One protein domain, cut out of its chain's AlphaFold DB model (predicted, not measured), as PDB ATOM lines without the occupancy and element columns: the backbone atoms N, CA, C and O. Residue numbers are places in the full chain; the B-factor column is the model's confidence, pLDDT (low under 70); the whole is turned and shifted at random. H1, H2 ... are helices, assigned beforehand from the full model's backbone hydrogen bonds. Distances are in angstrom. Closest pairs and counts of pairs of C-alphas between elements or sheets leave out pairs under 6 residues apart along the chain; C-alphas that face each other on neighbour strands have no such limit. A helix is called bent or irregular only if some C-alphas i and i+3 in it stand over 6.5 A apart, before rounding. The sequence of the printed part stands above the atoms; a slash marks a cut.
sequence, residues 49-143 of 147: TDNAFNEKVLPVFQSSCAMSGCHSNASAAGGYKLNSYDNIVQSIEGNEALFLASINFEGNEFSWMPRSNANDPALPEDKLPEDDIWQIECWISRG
ATOM      1  N   THR A  49     -15.796  11.480 -33.256       66.00
ATOM      2  CA  THR A  49     -15.708  11.690 -34.714       66.00
ATOM      3  C   THR A  49     -14.294  12.036 -35.179       66.00
ATOM      4  O   THR A  49     -14.096  12.318 -36.355       66.00
ATOM      5  N   ASP A  50     -13.298  12.001 -34.289       75.62
ATOM      6  CA  ASP A  50     -11.916  12.368 -34.619       75.62
ATOM      7  C   ASP A  50     -11.234  11.361 -35.557       75.62
ATOM      8  O   ASP A  50     -10.115  11.611 -35.992       75.62
ATOM      9  N   ASN A  51     -11.923  10.265 -35.895       81.44
ATOM     10  CA  ASN A  51     -11.509   9.207 -36.818       81.44
ATOM     11  C   ASN A  51     -12.452   9.101 -38.034       81.44
ATOM     12  O   ASN A  51     -12.731   8.000 -38.515       81.44
ATOM     13  N   ALA A  52     -13.002  10.231 -38.494       91.06
ATOM     14  CA  ALA A  52     -13.888  10.271 -39.657       91.06
ATOM     15  C   ALA A  52     -13.192   9.727 -40.912       91.06
ATOM     16  O   ALA A  52     -12.011  10.009 -41.164       91.06
ATOM     17  N   PHE A  53     -13.921   8.949 -41.711       95.94
ATOM     18  CA  PHE A  53     -13.336   8.225 -42.831       95.94
ATOM     19  C   PHE A  53     -12.620   9.149 -43.821       95.94
ATOM     20  O   PHE A  53     -11.449   8.938 -44.129       95.94
ATOM     21  N   ASN A  54     -13.296  10.187 -44.305       95.12
ATOM     22  CA  ASN A  54     -12.786  11.037 -45.378       95.12
ATOM     23  C   ASN A  54     -11.603  11.911 -44.940       95.12
ATOM     24  O   ASN A  54     -10.726  12.209 -45.751       95.12
ATOM     25  N   GLU A  55     -11.569  12.320 -43.671       93.12
ATOM     26  CA  GLU A  55     -10.568  13.260 -43.159       93.12
ATOM     27  C   GLU A  55      -9.316  12.580 -42.599       93.12
ATOM     28  O   GLU A  55      -8.241  13.182 -42.603       93.12
ATOM     29  N   LYS A  56      -9.453  11.354 -42.085       93.38
ATOM     30  CA  LYS A  56      -8.434  10.719 -41.238       93.38
ATOM     31  C   LYS A  56      -8.010   9.361 -41.756       93.38
ATOM     32  O   LYS A  56      -6.831   9.121 -41.980       93.38
ATOM     33  N   VAL A  57      -8.981   8.509 -42.059       96.81
ATOM     34  CA  VAL A  57      -8.725   7.112 -42.423       96.81
ATOM     35  C   VAL A  57      -8.347   6.972 -43.899       96.81
ATOM     36  O   VAL A  57      -7.351   6.336 -44.242       96.81
ATOM     37  N   LEU A  58      -9.113   7.592 -44.799       97.50
ATOM     38  CA  LEU A  58      -8.884   7.532 -46.241       97.50
ATOM     39  C   LEU A  58      -7.496   8.061 -46.646       97.50
ATOM     40  O   LEU A  58      -6.867   7.414 -47.489       97.50
ATOM     41  N   PRO A  59      -6.970   9.164 -46.073       97.31
ATOM     42  CA  PRO A  59      -5.603   9.599 -46.343       97.31
ATOM     43  C   PRO A  59      -4.547   8.524 -46.063       97.31
ATOM     44  O   PRO A  59      -3.673   8.337 -46.908       97.31
ATOM     45  N   VAL A  60      -4.662   7.770 -44.961       97.94
ATOM     46  CA  VAL A  60      -3.729   6.675 -44.623       97.94
ATOM     47  C   VAL A  60      -3.776   5.579 -45.689       97.94
ATOM     48  O   VAL A  60      -2.742   5.155 -46.211       97.94
ATOM     49  N   PHE A  61      -4.980   5.160 -46.091       98.19
ATOM     50  CA  PHE A  61      -5.138   4.184 -47.171       98.19
ATOM     51  C   PHE A  61      -4.537   4.677 -48.491       98.19
ATOM     52  O   PHE A  61      -3.878   3.914 -49.199       98.19
ATOM     53  N   GLN A  62      -4.730   5.952 -48.830       96.88
ATOM     54  CA  GLN A  62      -4.213   6.534 -50.066       96.88
ATOM     55  C   GLN A  62      -2.688   6.668 -50.071       96.88
ATOM     56  O   GLN A  62      -2.070   6.426 -51.110       96.88
ATOM     57  N   SER A  63      -2.082   7.034 -48.939       95.81
ATOM     58  CA  SER A  63      -0.633   7.231 -48.834       95.81
ATOM     59  C   SER A  63       0.142   5.928 -48.713       95.81
ATOM     60  O   SER A  63       1.258   5.842 -49.222       95.81
ATOM     61  N   SER A  64      -0.443   4.926 -48.054       96.69
ATOM     62  CA  SER A  64       0.318   3.780 -47.551       96.69
ATOM     63  C   SER A  64      -0.140   2.437 -48.120       96.69
ATOM     64  O   SER A  64       0.589   1.453 -48.032       96.69
ATOM     65  N   CYS A  65      -1.325   2.368 -48.739       97.00
ATOM     66  CA  CYS A  65      -1.895   1.107 -49.228       97.00
ATOM     67  C   CYS A  65      -2.207   1.145 -50.731       97.00
ATOM     68  O   CYS A  65      -1.817   0.249 -51.485       97.00
ATOM     69  N   ALA A  66      -2.892   2.193 -51.192       96.88
ATOM     70  CA  ALA A  66      -3.483   2.313 -52.526       96.88
ATOM     71  C   ALA A  66      -2.474   2.654 -53.638       96.88
ATOM     72  O   ALA A  66      -2.782   3.375 -54.590       96.88
ATOM     73  N   MET A  67      -1.260   2.122 -53.540       94.19
ATOM     74  CA  MET A  67      -0.185   2.370 -54.492       94.19
ATOM     75  C   MET A  67      -0.341   1.484 -55.732       94.19
ATOM     76  O   MET A  67      -0.754   0.320 -55.659       94.19
ATOM     77  N   SER A  68      -0.001   2.030 -56.902       91.62
ATOM     78  CA  SER A  68       0.062   1.245 -58.139       91.62
ATOM     79  C   SER A  68       1.056   0.093 -57.975       91.62
ATOM     80  O   SER A  68       2.160   0.298 -57.484       91.62
ATOM     81  N   GLY A  69       0.670  -1.117 -58.383       90.50
ATOM     82  CA  GLY A  69       1.434  -2.343 -58.128       90.50
ATOM     83  C   GLY A  69       1.146  -3.031 -56.784       90.50
ATOM     84  O   GLY A  69       1.459  -4.212 -56.662       90.50
ATOM     85  N   CYS A  70       0.497  -2.351 -55.829       94.81
ATOM     86  CA  CYS A  70       0.140  -2.900 -54.513       94.81
ATOM     87  C   CYS A  70      -1.384  -3.067 -54.363       94.81
ATOM     88  O   CYS A  70      -1.893  -4.096 -54.793       94.81
ATOM     89  N   HIS A  71      -2.127  -2.090 -53.823       96.44
ATOM     90  CA  HIS A  71      -3.574  -2.222 -53.534       96.44
ATOM     91  C   HIS A  71      -4.431  -1.084 -54.115       96.44
ATOM     92  O   HIS A  71      -5.373  -0.591 -53.493       96.44
ATOM     93  N   SER A  72      -4.103  -0.628 -55.319       94.88
ATOM     94  CA  SER A  72      -4.884   0.377 -56.052       94.88
ATOM     95  C   SER A  72      -6.052  -0.241 -56.842       94.88
ATOM     96  O   SER A  72      -6.209  -1.456 -56.932       94.88
ATOM     97  N   ASN A  73      -6.859   0.581 -57.519       92.25
ATOM     98  CA  ASN A  73      -7.902   0.047 -58.405       92.25
ATOM     99  C   ASN A  73      -7.328  -0.726 -59.615       92.25
ATOM    100  O   ASN A  73      -7.956  -1.667 -60.105       92.25
ATOM    101  N   ALA A  74      -6.143  -0.328 -60.093       91.81
ATOM    102  CA  ALA A  74      -5.461  -0.952 -61.228       91.81
ATOM    103  C   ALA A  74      -4.606  -2.166 -60.825       91.81
ATOM    104  O   ALA A  74      -4.206  -2.952 -61.682       91.81
ATOM    105  N   SER A  75      -4.298  -2.326 -59.537       92.38
ATOM    106  CA  SER A  75      -3.469  -3.418 -59.021       92.38
ATOM    107  C   SER A  75      -3.990  -3.855 -57.662       92.38
ATOM    108  O   SER A  75      -3.932  -3.074 -56.724       92.38
ATOM    109  N   ALA A  76      -4.470  -5.093 -57.575       93.62
ATOM    110  CA  ALA A  76      -5.051  -5.669 -56.366       93.62
ATOM    111  C   ALA A  76      -4.199  -6.850 -55.877       93.62
ATOM    112  O   ALA A  76      -4.597  -8.012 -55.991       93.62
ATOM    113  N   ALA A  77      -2.984  -6.569 -55.401       91.00
ATOM    114  CA  ALA A  77      -2.121  -7.579 -54.802       91.00
ATOM    115  C   ALA A  77      -2.859  -8.259 -53.640       91.00
ATOM    116  O   ALA A  77      -3.583  -7.614 -52.880       91.00
ATOM    117  N   GLY A  78      -2.756  -9.585 -53.557       89.31
ATOM    118  CA  GLY A  78      -3.507 -10.371 -52.572       89.31
ATOM    119  C   GLY A  78      -5.037 -10.280 -52.703       89.31
ATOM    120  O   GLY A  78      -5.734 -10.767 -51.825       89.31
ATOM    121  N   GLY A  79      -5.569  -9.669 -53.769       92.81
ATOM    122  CA  GLY A  79      -7.006  -9.463 -53.967       92.81
ATOM    123  C   GLY A  79      -7.589  -8.214 -53.294       92.81
ATOM    124  O   GLY A  79      -8.782  -7.975 -53.446       92.81
ATOM    125  N   TYR A  80      -6.781  -7.398 -52.612       96.31
ATOM    126  CA  TYR A  80      -7.254  -6.208 -51.893       96.31
ATOM    127  C   TYR A  80      -7.202  -4.962 -52.782       96.31
ATOM    128  O   TYR A  80      -6.166  -4.670 -53.387       96.31
ATOM    129  N   LYS A  81      -8.300  -4.199 -52.814       97.56
ATOM    130  CA  LYS A  81      -8.366  -2.855 -53.405       97.56
ATOM    131  C   LYS A  81      -8.678  -1.860 -52.299       97.56
ATOM    132  O   LYS A  81      -9.719  -1.957 -51.670       97.56
ATOM    133  N   LEU A  82      -7.804  -0.887 -52.078       97.75
ATOM    134  CA  LEU A  82      -7.853  -0.021 -50.898       97.75
ATOM    135  C   LEU A  82      -7.889   1.472 -51.265       97.75
ATOM    136  O   LEU A  82      -7.349   2.312 -50.561       97.75
ATOM    137  N   ASN A  83      -8.495   1.816 -52.405       96.25
ATOM    138  CA  ASN A  83      -8.428   3.162 -52.996       96.25
ATOM    139  C   ASN A  83      -9.707   4.010 -52.847       96.25
ATOM    140  O   ASN A  83      -9.755   5.128 -53.361       96.25
ATOM    141  N   SER A  84     -10.771   3.459 -52.273       97.00
ATOM    142  CA  SER A  84     -12.074   4.118 -52.108       97.00
ATOM    143  C   SER A  84     -12.858   3.420 -51.007       97.00
ATOM    144  O   SER A  84     -12.644   2.226 -50.812       97.00
ATOM    145  N   TYR A  85     -13.798   4.124 -50.373       98.25
ATOM    146  CA  TYR A  85     -14.653   3.584 -49.309       98.25
ATOM    147  C   TYR A  85     -15.193   2.179 -49.619       98.25
ATOM    148  O   TYR A  85     -14.826   1.230 -48.936       98.25
ATOM    149  N   ASP A  86     -15.953   2.022 -50.712       98.31
ATOM    150  CA  ASP A  86     -16.596   0.741 -51.051       98.31
ATOM    151  C   ASP A  86     -15.590  -0.411 -51.202       98.31
ATOM    152  O   ASP A  86     -15.818  -1.518 -50.723       98.31
ATOM    153  N   ASN A  87     -14.451  -0.145 -51.846       98.06
ATOM    154  CA  ASN A  87     -13.399  -1.140 -52.051       98.06
ATOM    155  C   ASN A  87     -12.700  -1.507 -50.732       98.06
ATOM    156  O   ASN A  87     -12.408  -2.682 -50.507       98.06
ATOM    157  N   ILE A  88     -12.433  -0.514 -49.875       98.50
ATOM    158  CA  ILE A  88     -11.797  -0.711 -48.567       98.50
ATOM    159  C   ILE A  88     -12.706  -1.567 -47.689       98.50
ATOM    160  O   ILE A  88     -12.268  -2.615 -47.220       98.50
ATOM    161  N   VAL A  89     -13.975  -1.176 -47.544       98.56
ATOM    162  CA  VAL A  89     -14.966  -1.914 -46.752       98.56
ATOM    163  C   VAL A  89     -15.117  -3.337 -47.274       98.56
ATOM    164  O   VAL A  89     -14.935  -4.279 -46.511       98.56
ATOM    165  N   GLN A  90     -15.325  -3.518 -48.583       98.31
ATOM    166  CA  GLN A  90     -15.438  -4.852 -49.178       98.31
ATOM    167  C   GLN A  90     -14.200  -5.724 -48.908       98.31
ATOM    168  O   GLN A  90     -14.326  -6.927 -48.673       98.31
ATOM    169  N   SER A  91     -13.001  -5.141 -48.966       97.75
ATOM    170  CA  SER A  91     -11.757  -5.878 -48.732       97.75
ATOM    171  C   SER A  91     -11.590  -6.271 -47.260       97.75
ATOM    172  O   SER A  91     -11.154  -7.387 -46.977       97.75
ATOM    173  N   ILE A  92     -11.953  -5.380 -46.329       98.19
ATOM    174  CA  ILE A  92     -11.908  -5.643 -44.885       98.19
ATOM    175  C   ILE A  92     -12.961  -6.686 -44.506       98.19
ATOM    176  O   ILE A  92     -12.611  -7.690 -43.899       98.19
ATOM    177  N   GLU A  93     -14.216  -6.542 -44.938       98.06
ATOM    178  CA  GLU A  93     -15.284  -7.519 -44.666       98.06
ATOM    179  C   GLU A  93     -14.966  -8.917 -45.215       98.06
ATOM    180  O   GLU A  93     -15.396  -9.928 -44.658       98.06
ATOM    181  N   GLY A  94     -14.184  -8.992 -46.296       97.12
ATOM    182  CA  GLY A  94     -13.715 -10.257 -46.853       97.12
ATOM    183  C   GLY A  94     -12.851 -11.065 -45.879       97.12
ATOM    184  O   GLY A  94     -12.926 -12.297 -45.898       97.12
ATOM    185  N   ASN A  95     -12.040 -10.399 -45.043       96.38
ATOM    186  CA  ASN A  95     -11.262 -11.021 -43.968       96.38
ATOM    187  C   ASN A  95     -10.671  -9.973 -42.997       96.38
ATOM    188  O   ASN A  95      -9.488  -9.631 -43.082       96.38
ATOM    189  N   GLU A  96     -11.487  -9.487 -42.059       97.50
ATOM    190  CA  GLU A  96     -11.108  -8.401 -41.142       97.50
ATOM    191  C   GLU A  96      -9.942  -8.804 -40.234       97.50
ATOM    192  O   GLU A  96      -8.989  -8.046 -40.065       97.50
ATOM    193  N   ALA A  97      -9.965 -10.037 -39.720       97.06
ATOM    194  CA  ALA A  97      -8.913 -10.556 -38.852       97.06
ATOM    195  C   ALA A  97      -7.548 -10.587 -39.553       97.06
ATOM    196  O   ALA A  97      -6.538 -10.230 -38.952       97.06
ATOM    197  N   LEU A  98      -7.510 -10.987 -40.830       96.50
ATOM    198  CA  LEU A  98      -6.271 -10.953 -41.605       96.50
ATOM    199  C   LEU A  98      -5.827  -9.518 -41.882       96.50
ATOM    200  O   LEU A  98      -4.643  -9.231 -41.762       96.50
ATOM    201  N   PHE A  99      -6.756  -8.625 -42.228       97.75
ATOM    202  CA  PHE A  99      -6.430  -7.221 -42.467       97.75
ATOM    203  C   PHE A  99      -5.790  -6.572 -41.230       97.75
ATOM    204  O   PHE A  99      -4.714  -5.984 -41.340       97.75
ATOM    205  N   LEU A 100      -6.403  -6.744 -40.052       98.00
ATOM    206  CA  LEU A 100      -5.883  -6.226 -38.785       98.00
ATOM    207  C   LEU A 100      -4.529  -6.845 -38.427       98.00
ATOM    208  O   LEU A 100      -3.608  -6.112 -38.075       98.00
ATOM    209  N   ALA A 101      -4.366  -8.163 -38.585       98.00
ATOM    210  CA  ALA A 101      -3.085  -8.827 -38.344       98.00
ATOM    211  C   ALA A 101      -1.977  -8.308 -39.280       98.00
ATOM    212  O   ALA A 101      -0.838  -8.116 -38.852       98.00
ATOM    213  N   SER A 102      -2.303  -8.037 -40.550       97.75
ATOM    214  CA  SER A 102      -1.361  -7.501 -41.535       97.75
ATOM    215  C   SER A 102      -0.833  -6.117 -41.158       97.75
ATOM    216  O   SER A 102       0.379  -5.913 -41.221       97.75
ATOM    217  N   ILE A 103      -1.704  -5.182 -40.756       98.06
ATOM    218  CA  ILE A 103      -1.289  -3.810 -40.403       98.06
ATOM    219  C   ILE A 103      -0.627  -3.727 -39.022       98.06
ATOM    220  O   ILE A 103       0.248  -2.891 -38.806       98.06
ATOM    221  N   ASN A 104      -0.977  -4.640 -38.109       98.12
ATOM    222  CA  ASN A 104      -0.372  -4.729 -36.780       98.12
ATOM    223  C   ASN A 104       0.954  -5.492 -36.746       98.12
ATOM    224  O   ASN A 104       1.599  -5.546 -35.698       98.12
ATOM    225  N   PHE A 105       1.396  -6.030 -37.886       97.50
ATOM    226  CA  PHE A 105       2.582  -6.880 -37.979       97.50
ATOM    227  C   PHE A 105       2.482  -8.113 -37.062       97.50
ATOM    228  O   PHE A 105       3.426  -8.515 -36.381       97.50
ATOM    229  N   GLU A 106       1.320  -8.761 -37.061       97.00
ATOM    230  CA  GLU A 106       1.087 -10.000 -36.326       97.00
ATOM    231  C   GLU A 106       1.269 -11.225 -37.230       97.00
ATOM    232  O   GLU A 106       1.012 -11.207 -38.433       97.00
ATOM    233  N   GLY A 107       1.739 -12.334 -36.656       93.06
ATOM    234  CA  GLY A 107       1.932 -13.576 -37.400       93.06
ATOM    235  C   GLY A 107       3.187 -13.572 -38.278       93.06
ATOM    236  O   GLY A 107       4.298 -13.451 -37.771       93.06
ATOM    237  N   ASN A 108       3.021 -13.824 -39.577       90.25
ATOM    238  CA  ASN A 108       4.126 -14.063 -40.507       90.25
ATOM    239  C   ASN A 108       4.513 -12.784 -41.273       90.25
ATOM    240  O   ASN A 108       3.649 -12.149 -41.873       90.25
ATOM    241  N   GLU A 109       5.811 -12.480 -41.339       89.94
ATOM    242  CA  GLU A 109       6.379 -11.281 -41.988       89.94
ATOM    243  C   GLU A 109       6.052 -11.110 -43.483       89.94
ATOM    244  O   GLU A 109       6.035  -9.996 -43.999       89.94
ATOM    245  N   PHE A 110       5.710 -12.190 -44.190       89.88
ATOM    246  CA  PHE A 110       5.242 -12.123 -45.579       89.88
ATOM    247  C   PHE A 110       3.782 -11.661 -45.705       89.88
ATOM    248  O   PHE A 110       3.324 -11.371 -46.809       89.88
ATOM    249  N   SER A 111       3.037 -11.632 -44.597       92.06
ATOM    250  CA  SER A 111       1.665 -11.111 -44.528       92.06
ATOM    251  C   SER A 111       1.599  -9.701 -43.944       92.06
ATOM    252  O   SER A 111       0.537  -9.084 -43.992       92.06
ATOM    253  N   TRP A 112       2.703  -9.190 -43.398       96.81
ATOM    254  CA  TRP A 112       2.791  -7.832 -42.873       96.81
ATOM    255  C   TRP A 112       2.697  -6.804 -43.997       96.81
ATOM    256  O   TRP A 112       3.227  -7.009 -45.092       96.81
ATOM    257  N   MET A 113       1.991  -5.709 -43.726       97.12
ATOM    258  CA  MET A 113       1.780  -4.608 -44.664       97.12
ATOM    259  C   MET A 113       1.770  -3.263 -43.917       97.12
ATOM    260  O   MET A 113       1.255  -3.207 -42.803       97.12
ATOM    261  N   PRO A 114       2.234  -2.164 -44.537       95.94
ATOM    262  CA  PRO A 114       2.741  -2.087 -45.901       95.94
ATOM    263  C   PRO A 114       4.167  -2.635 -46.019       95.94
ATOM    264  O   PRO A 114       4.813  -2.981 -45.037       95.94
ATOM    265  N   ARG A 115       4.627  -2.752 -47.262       93.31
ATOM    266  CA  ARG A 115       5.968  -3.220 -47.616       93.31
ATOM    267  C   ARG A 115       6.572  -2.302 -48.658       93.31
ATOM    268  O   ARG A 115       5.868  -1.837 -49.559       93.31
ATOM    269  N   SER A 116       7.882  -2.110 -48.580       90.62
ATOM    270  CA  SER A 116       8.623  -1.269 -49.522       90.62
ATOM    271  C   SER A 116       8.567  -1.773 -50.977       90.62
ATOM    272  O   SER A 116       8.678  -0.982 -51.916       90.62
ATOM    273  N   ASN A 117       8.378  -3.079 -51.204       87.62
ATOM    274  CA  ASN A 117       8.171  -3.636 -52.542       87.62
ATOM    275  C   ASN A 117       7.304  -4.906 -52.534       87.62
ATOM    276  O   ASN A 117       7.155  -5.576 -51.522       87.62
ATOM    277  N   ALA A 118       6.734  -5.259 -53.690       85.44
ATOM    278  CA  ALA A 118       5.733  -6.321 -53.795       85.44
ATOM    279  C   ALA A 118       6.271  -7.769 -53.699       85.44
ATOM    280  O   ALA A 118       5.463  -8.702 -53.697       85.44
ATOM    281  N   ASN A 119       7.588  -7.980 -53.653       87.62
ATOM    282  CA  ASN A 119       8.187  -9.322 -53.677       87.62
ATOM    283  C   ASN A 119       8.972  -9.665 -52.407       87.62
ATOM    284  O   ASN A 119       9.177 -10.847 -52.140       87.62
ATOM    285  N   ASP A 120       9.347  -8.662 -51.624       89.81
ATOM    286  CA  ASP A 120      10.046  -8.833 -50.358       89.81
ATOM    287  C   ASP A 120       9.048  -8.796 -49.179       89.81
ATOM    288  O   ASP A 120       7.939  -8.253 -49.316       89.81
ATOM    289  N   PRO A 121       9.389  -9.413 -48.031       92.81
ATOM    290  CA  PRO A 121       8.625  -9.253 -46.795       92.81
ATOM    291  C   PRO A 121       8.702  -7.806 -46.285       92.81
ATOM    292  O   PRO A 121       9.629  -7.072 -46.632       92.81
ATOM    293  N   ALA A 122       7.739  -7.404 -45.453       95.56
ATOM    294  CA  ALA A 122       7.812  -6.109 -44.784       95.56
ATOM    295  C   ALA A 122       8.909  -6.119 -43.713       95.56
ATOM    296  O   ALA A 122       9.117  -7.124 -43.025       95.56
ATOM    297  N   LEU A 123       9.592  -4.991 -43.553       95.44
ATOM    298  CA  LEU A 123      10.565  -4.775 -42.488       95.44
ATOM    299  C   LEU A 123       9.929  -3.978 -41.343       95.44
ATOM    300  O   LEU A 123       8.990  -3.226 -41.592       95.44
ATOM    301  N   PRO A 124      10.414  -4.087 -40.092       94.81
ATOM    302  CA  PRO A 124       9.849  -3.349 -38.957       94.81
ATOM    303  C   PRO A 124       9.699  -1.836 -39.187       94.81
ATOM    304  O   PRO A 124       8.755  -1.233 -38.688       94.81
ATOM    305  N   GLU A 125      10.603  -1.224 -39.950       94.38
ATOM    306  CA  GLU A 125      10.553   0.189 -40.343       94.38
ATOM    307  C   GLU A 125       9.473   0.533 -41.382       94.38
ATOM    308  O   GLU A 125       9.141   1.707 -41.527       94.38
ATOM    309  N   ASP A 126       8.922  -0.459 -42.090       95.12
ATOM    310  CA  ASP A 126       7.789  -0.279 -43.003       95.12
ATOM    311  C   ASP A 126       6.454  -0.178 -42.241       95.12
ATOM    312  O   ASP A 126       5.443   0.211 -42.829       95.12
ATOM    313  N   LYS A 127       6.417  -0.546 -40.948       97.44
ATOM    314  CA  LYS A 127       5.178  -0.542 -40.162       97.44
ATOM    315  C   LYS A 127       4.583   0.866 -40.120       97.44
ATOM    316  O   LYS A 127       5.293   1.860 -39.956       97.44
ATOM    317  N   LEU A 128       3.259   0.940 -40.244       96.94
ATOM    318  CA  LEU A 128       2.531   2.193 -40.073       96.94
ATOM    319  C   LEU A 128       2.811   2.798 -38.686       96.94
ATOM    320  O   LEU A 128       2.974   2.054 -37.714       96.94
ATOM    321  N   PRO A 129       2.824   4.137 -38.566       96.38
ATOM    322  CA  PRO A 129       2.778   4.792 -37.268       96.38
ATOM    323  C   PRO A 129       1.599   4.273 -36.436       96.38
ATOM    324  O   PRO A 129       0.505   4.073 -36.961       96.38
ATOM    325  N   GLU A 130       1.803   4.102 -35.131       93.75
ATOM    326  CA  GLU A 130       0.762   3.567 -34.238       93.75
ATOM    327  C   GLU A 130      -0.512   4.435 -34.240       93.75
ATOM    328  O   GLU A 130      -1.613   3.899 -34.181       93.75
ATOM    329  N   ASP A 131      -0.389   5.758 -34.408       92.75
ATOM    330  CA  ASP A 131      -1.542   6.664 -34.527       92.75
ATOM    331  C   ASP A 131      -2.383   6.391 -35.791       92.75
ATOM    332  O   ASP A 131      -3.603   6.558 -35.775       92.75
ATOM    333  N   ASP A 132      -1.757   5.968 -36.895       95.88
ATOM    334  CA  ASP A 132      -2.455   5.633 -38.143       95.88
ATOM    335  C   ASP A 132      -3.165   4.278 -38.029       95.88
ATOM    336  O   ASP A 132      -4.308   4.136 -38.469       95.88
ATOM    337  N   ILE A 133      -2.515   3.297 -37.391       96.56
ATOM    338  CA  ILE A 133      -3.127   2.000 -37.064       96.56
ATOM    339  C   ILE A 133      -4.342   2.223 -36.164       96.56
ATOM    340  O   ILE A 133      -5.437   1.760 -36.480       96.56
ATOM    341  N   TRP A 134      -4.175   3.010 -35.101       93.69
ATOM    342  CA  TRP A 134      -5.240   3.331 -34.157       93.69
ATOM    343  C   TRP A 134      -6.447   4.004 -34.834       93.69
ATOM    344  O   TRP A 134      -7.587   3.617 -34.574       93.69
ATOM    345  N   GLN A 135      -6.225   4.955 -35.752       93.56
ATOM    346  CA  GLN A 135      -7.306   5.584 -36.528       93.56
ATOM    347  C   GLN A 135      -8.110   4.550 -37.335       93.56
ATOM    348  O   GLN A 135      -9.344   4.583 -37.331       93.56
ATOM    349  N   ILE A 136      -7.422   3.618 -38.008       96.50
ATOM    350  CA  ILE A 136      -8.058   2.549 -38.791       96.50
ATOM    351  C   ILE A 136      -8.851   1.607 -37.878       96.50
ATOM    352  O   ILE A 136     -10.012   1.316 -38.162       96.50
ATOM    353  N   GLU A 137      -8.260   1.156 -36.772       95.62
ATOM    354  CA  GLU A 137      -8.906   0.254 -35.813       95.62
ATOM    355  C   GLU A 137     -10.150   0.877 -35.183       95.62
ATOM    356  O   GLU A 137     -11.207   0.245 -35.130       95.62
ATOM    357  N   CYS A 138     -10.067   2.143 -34.763       93.62
ATOM    358  CA  CYS A 138     -11.218   2.857 -34.230       93.62
ATOM    359  C   CYS A 138     -12.334   2.989 -35.267       93.62
ATOM    360  O   CYS A 138     -13.504   2.758 -34.948       93.62
ATOM    361  N   TRP A 139     -11.995   3.319 -36.512       95.50
ATOM    362  CA  TRP A 139     -12.974   3.401 -37.589       95.50
ATOM    363  C   TRP A 139     -13.642   2.049 -37.885       95.50
ATOM    364  O   TRP A 139     -14.868   1.998 -38.010       95.50
ATOM    365  N   ILE A 140     -12.877   0.950 -37.901       95.75
ATOM    366  CA  ILE A 140     -13.415  -0.415 -38.023       95.75
ATOM    367  C   ILE A 140     -14.348  -0.728 -36.849       95.75
ATOM    368  O   ILE A 140     -15.484  -1.151 -37.065       95.75
ATOM    369  N   SER A 141     -13.935  -0.426 -35.612       93.44
ATOM    370  CA  SER A 141     -14.725  -0.688 -34.398       93.44
ATOM    371  C   SER A 141     -16.079   0.035 -34.375       93.44
ATOM    372  O   SER A 141     -17.036  -0.435 -33.758       93.44
ATOM    373  N   ARG A 142     -16.181   1.162 -35.091       92.56
ATOM    374  CA  ARG A 142     -17.407   1.952 -35.273       92.56
ATOM    375  C   ARG A 142     -18.304   1.444 -36.407       92.56
ATOM    376  O   ARG A 142     -19.317   2.075 -36.703       92.56
ATOM    377  N   GLY A 143     -17.949   0.334 -37.052       94.38
ATOM    378  CA  GLY A 143     -18.690  -0.227 -38.181       94.38
ATOM    379  C   GLY A 143     -18.379   0.452 -39.512       94.38
ATOM    380  O   GLY A 143     -19.250   0.505 -40.376       94.38
TER     381      GLY A 143
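AT A GLANCE: This is residues 49 to 143 of the 147 residues of an uncharacterized protein of Cryomorphaceae bacterium (UniProt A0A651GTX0). Four short helices make a loose ring, in the order H1, H4, H3, H2 and back to H1, and two long loops bulge out from it. The loop of residues 65 to 84 swings out on the side of H1 and H2, and the loop of residues 104 to 129 reaches out beyond the end of H3 and the beginning of H4, away from the first printed residue. The printed part has 95 residues with four named helices, H1 to H4 along the chain, and no named strand; the class is all helix, though under half of the residues, 42 of 95, are in named elements. The whole is compact, with a radius of gyration of the C-alphas of 12.3 A, and spans 36 by 27 by 22 A.

IN THESE COORDINATES: Find C-alpha 53 at (-13.336, 8.225, -42.831); from there H1, residues 53 to 64, runs 15.1 A to C-alpha 64 at (0.318, 3.780, -47.551). H1 is irregular, but only just: C-alphas 55 and 58 are 6.7 A apart. Equally long by residues is H4, residues 130 to 141, which covers 16.1 A and ends at C-alpha 141, (-14.725, -0.688, -34.398). Look between them in the chain for H2, residues 85 to 94, 14.1 A long, and H3, residues 96 to 103, 10.9 A long.

HOW THE PARTS SIT: Start at H1, which touches H4 at a steep tilt of 52 degrees, opposite ways; their closest C-alphas, those of Val 57 and Ile 136, are 5.9 A apart. From H4 go on to H3: the two are close but not clearly touching, at a shallow tilt of 7 degrees, opposite ways, with the closest C-alphas, those of Ile 103 and Ile 133, 6.9 A apart. H3 and H2 are close but not clearly touching, with the closest C-alphas, those of Ile 92 and Phe 99, 6.2 A apart; at 73 degrees they are only just about perpendicular. H2 and H1 are close but not clearly touching, with the C-alphas of Tyr 85 and Leu 58 closest at 7.6 A, and at 72 degrees they too are only just about perpendicular. H1 and H3 are apart, and so are H2 and H4. In H2, H3 and H4 every O i to N i+4 pair is within hydrogen-bond range, while in H1 5 of 8 are.

THE WHOLE: Look for the two C-alphas farthest apart at Thr 49 and Asn 119, 37.0 A from each other. The first and last printed C-alphas, those of Thr 49 and Gly 143, are 12.8 A apart. The printed part has no cut. The links from H1 to H2, 20 residues, and from H3 to H4, 26 residues, are long, and the one-residue link from H2 to H3 is tight. In the B-factor column the mean pLDDT of the printed part is 94.4, and residue 49 is the one printed residue under 70.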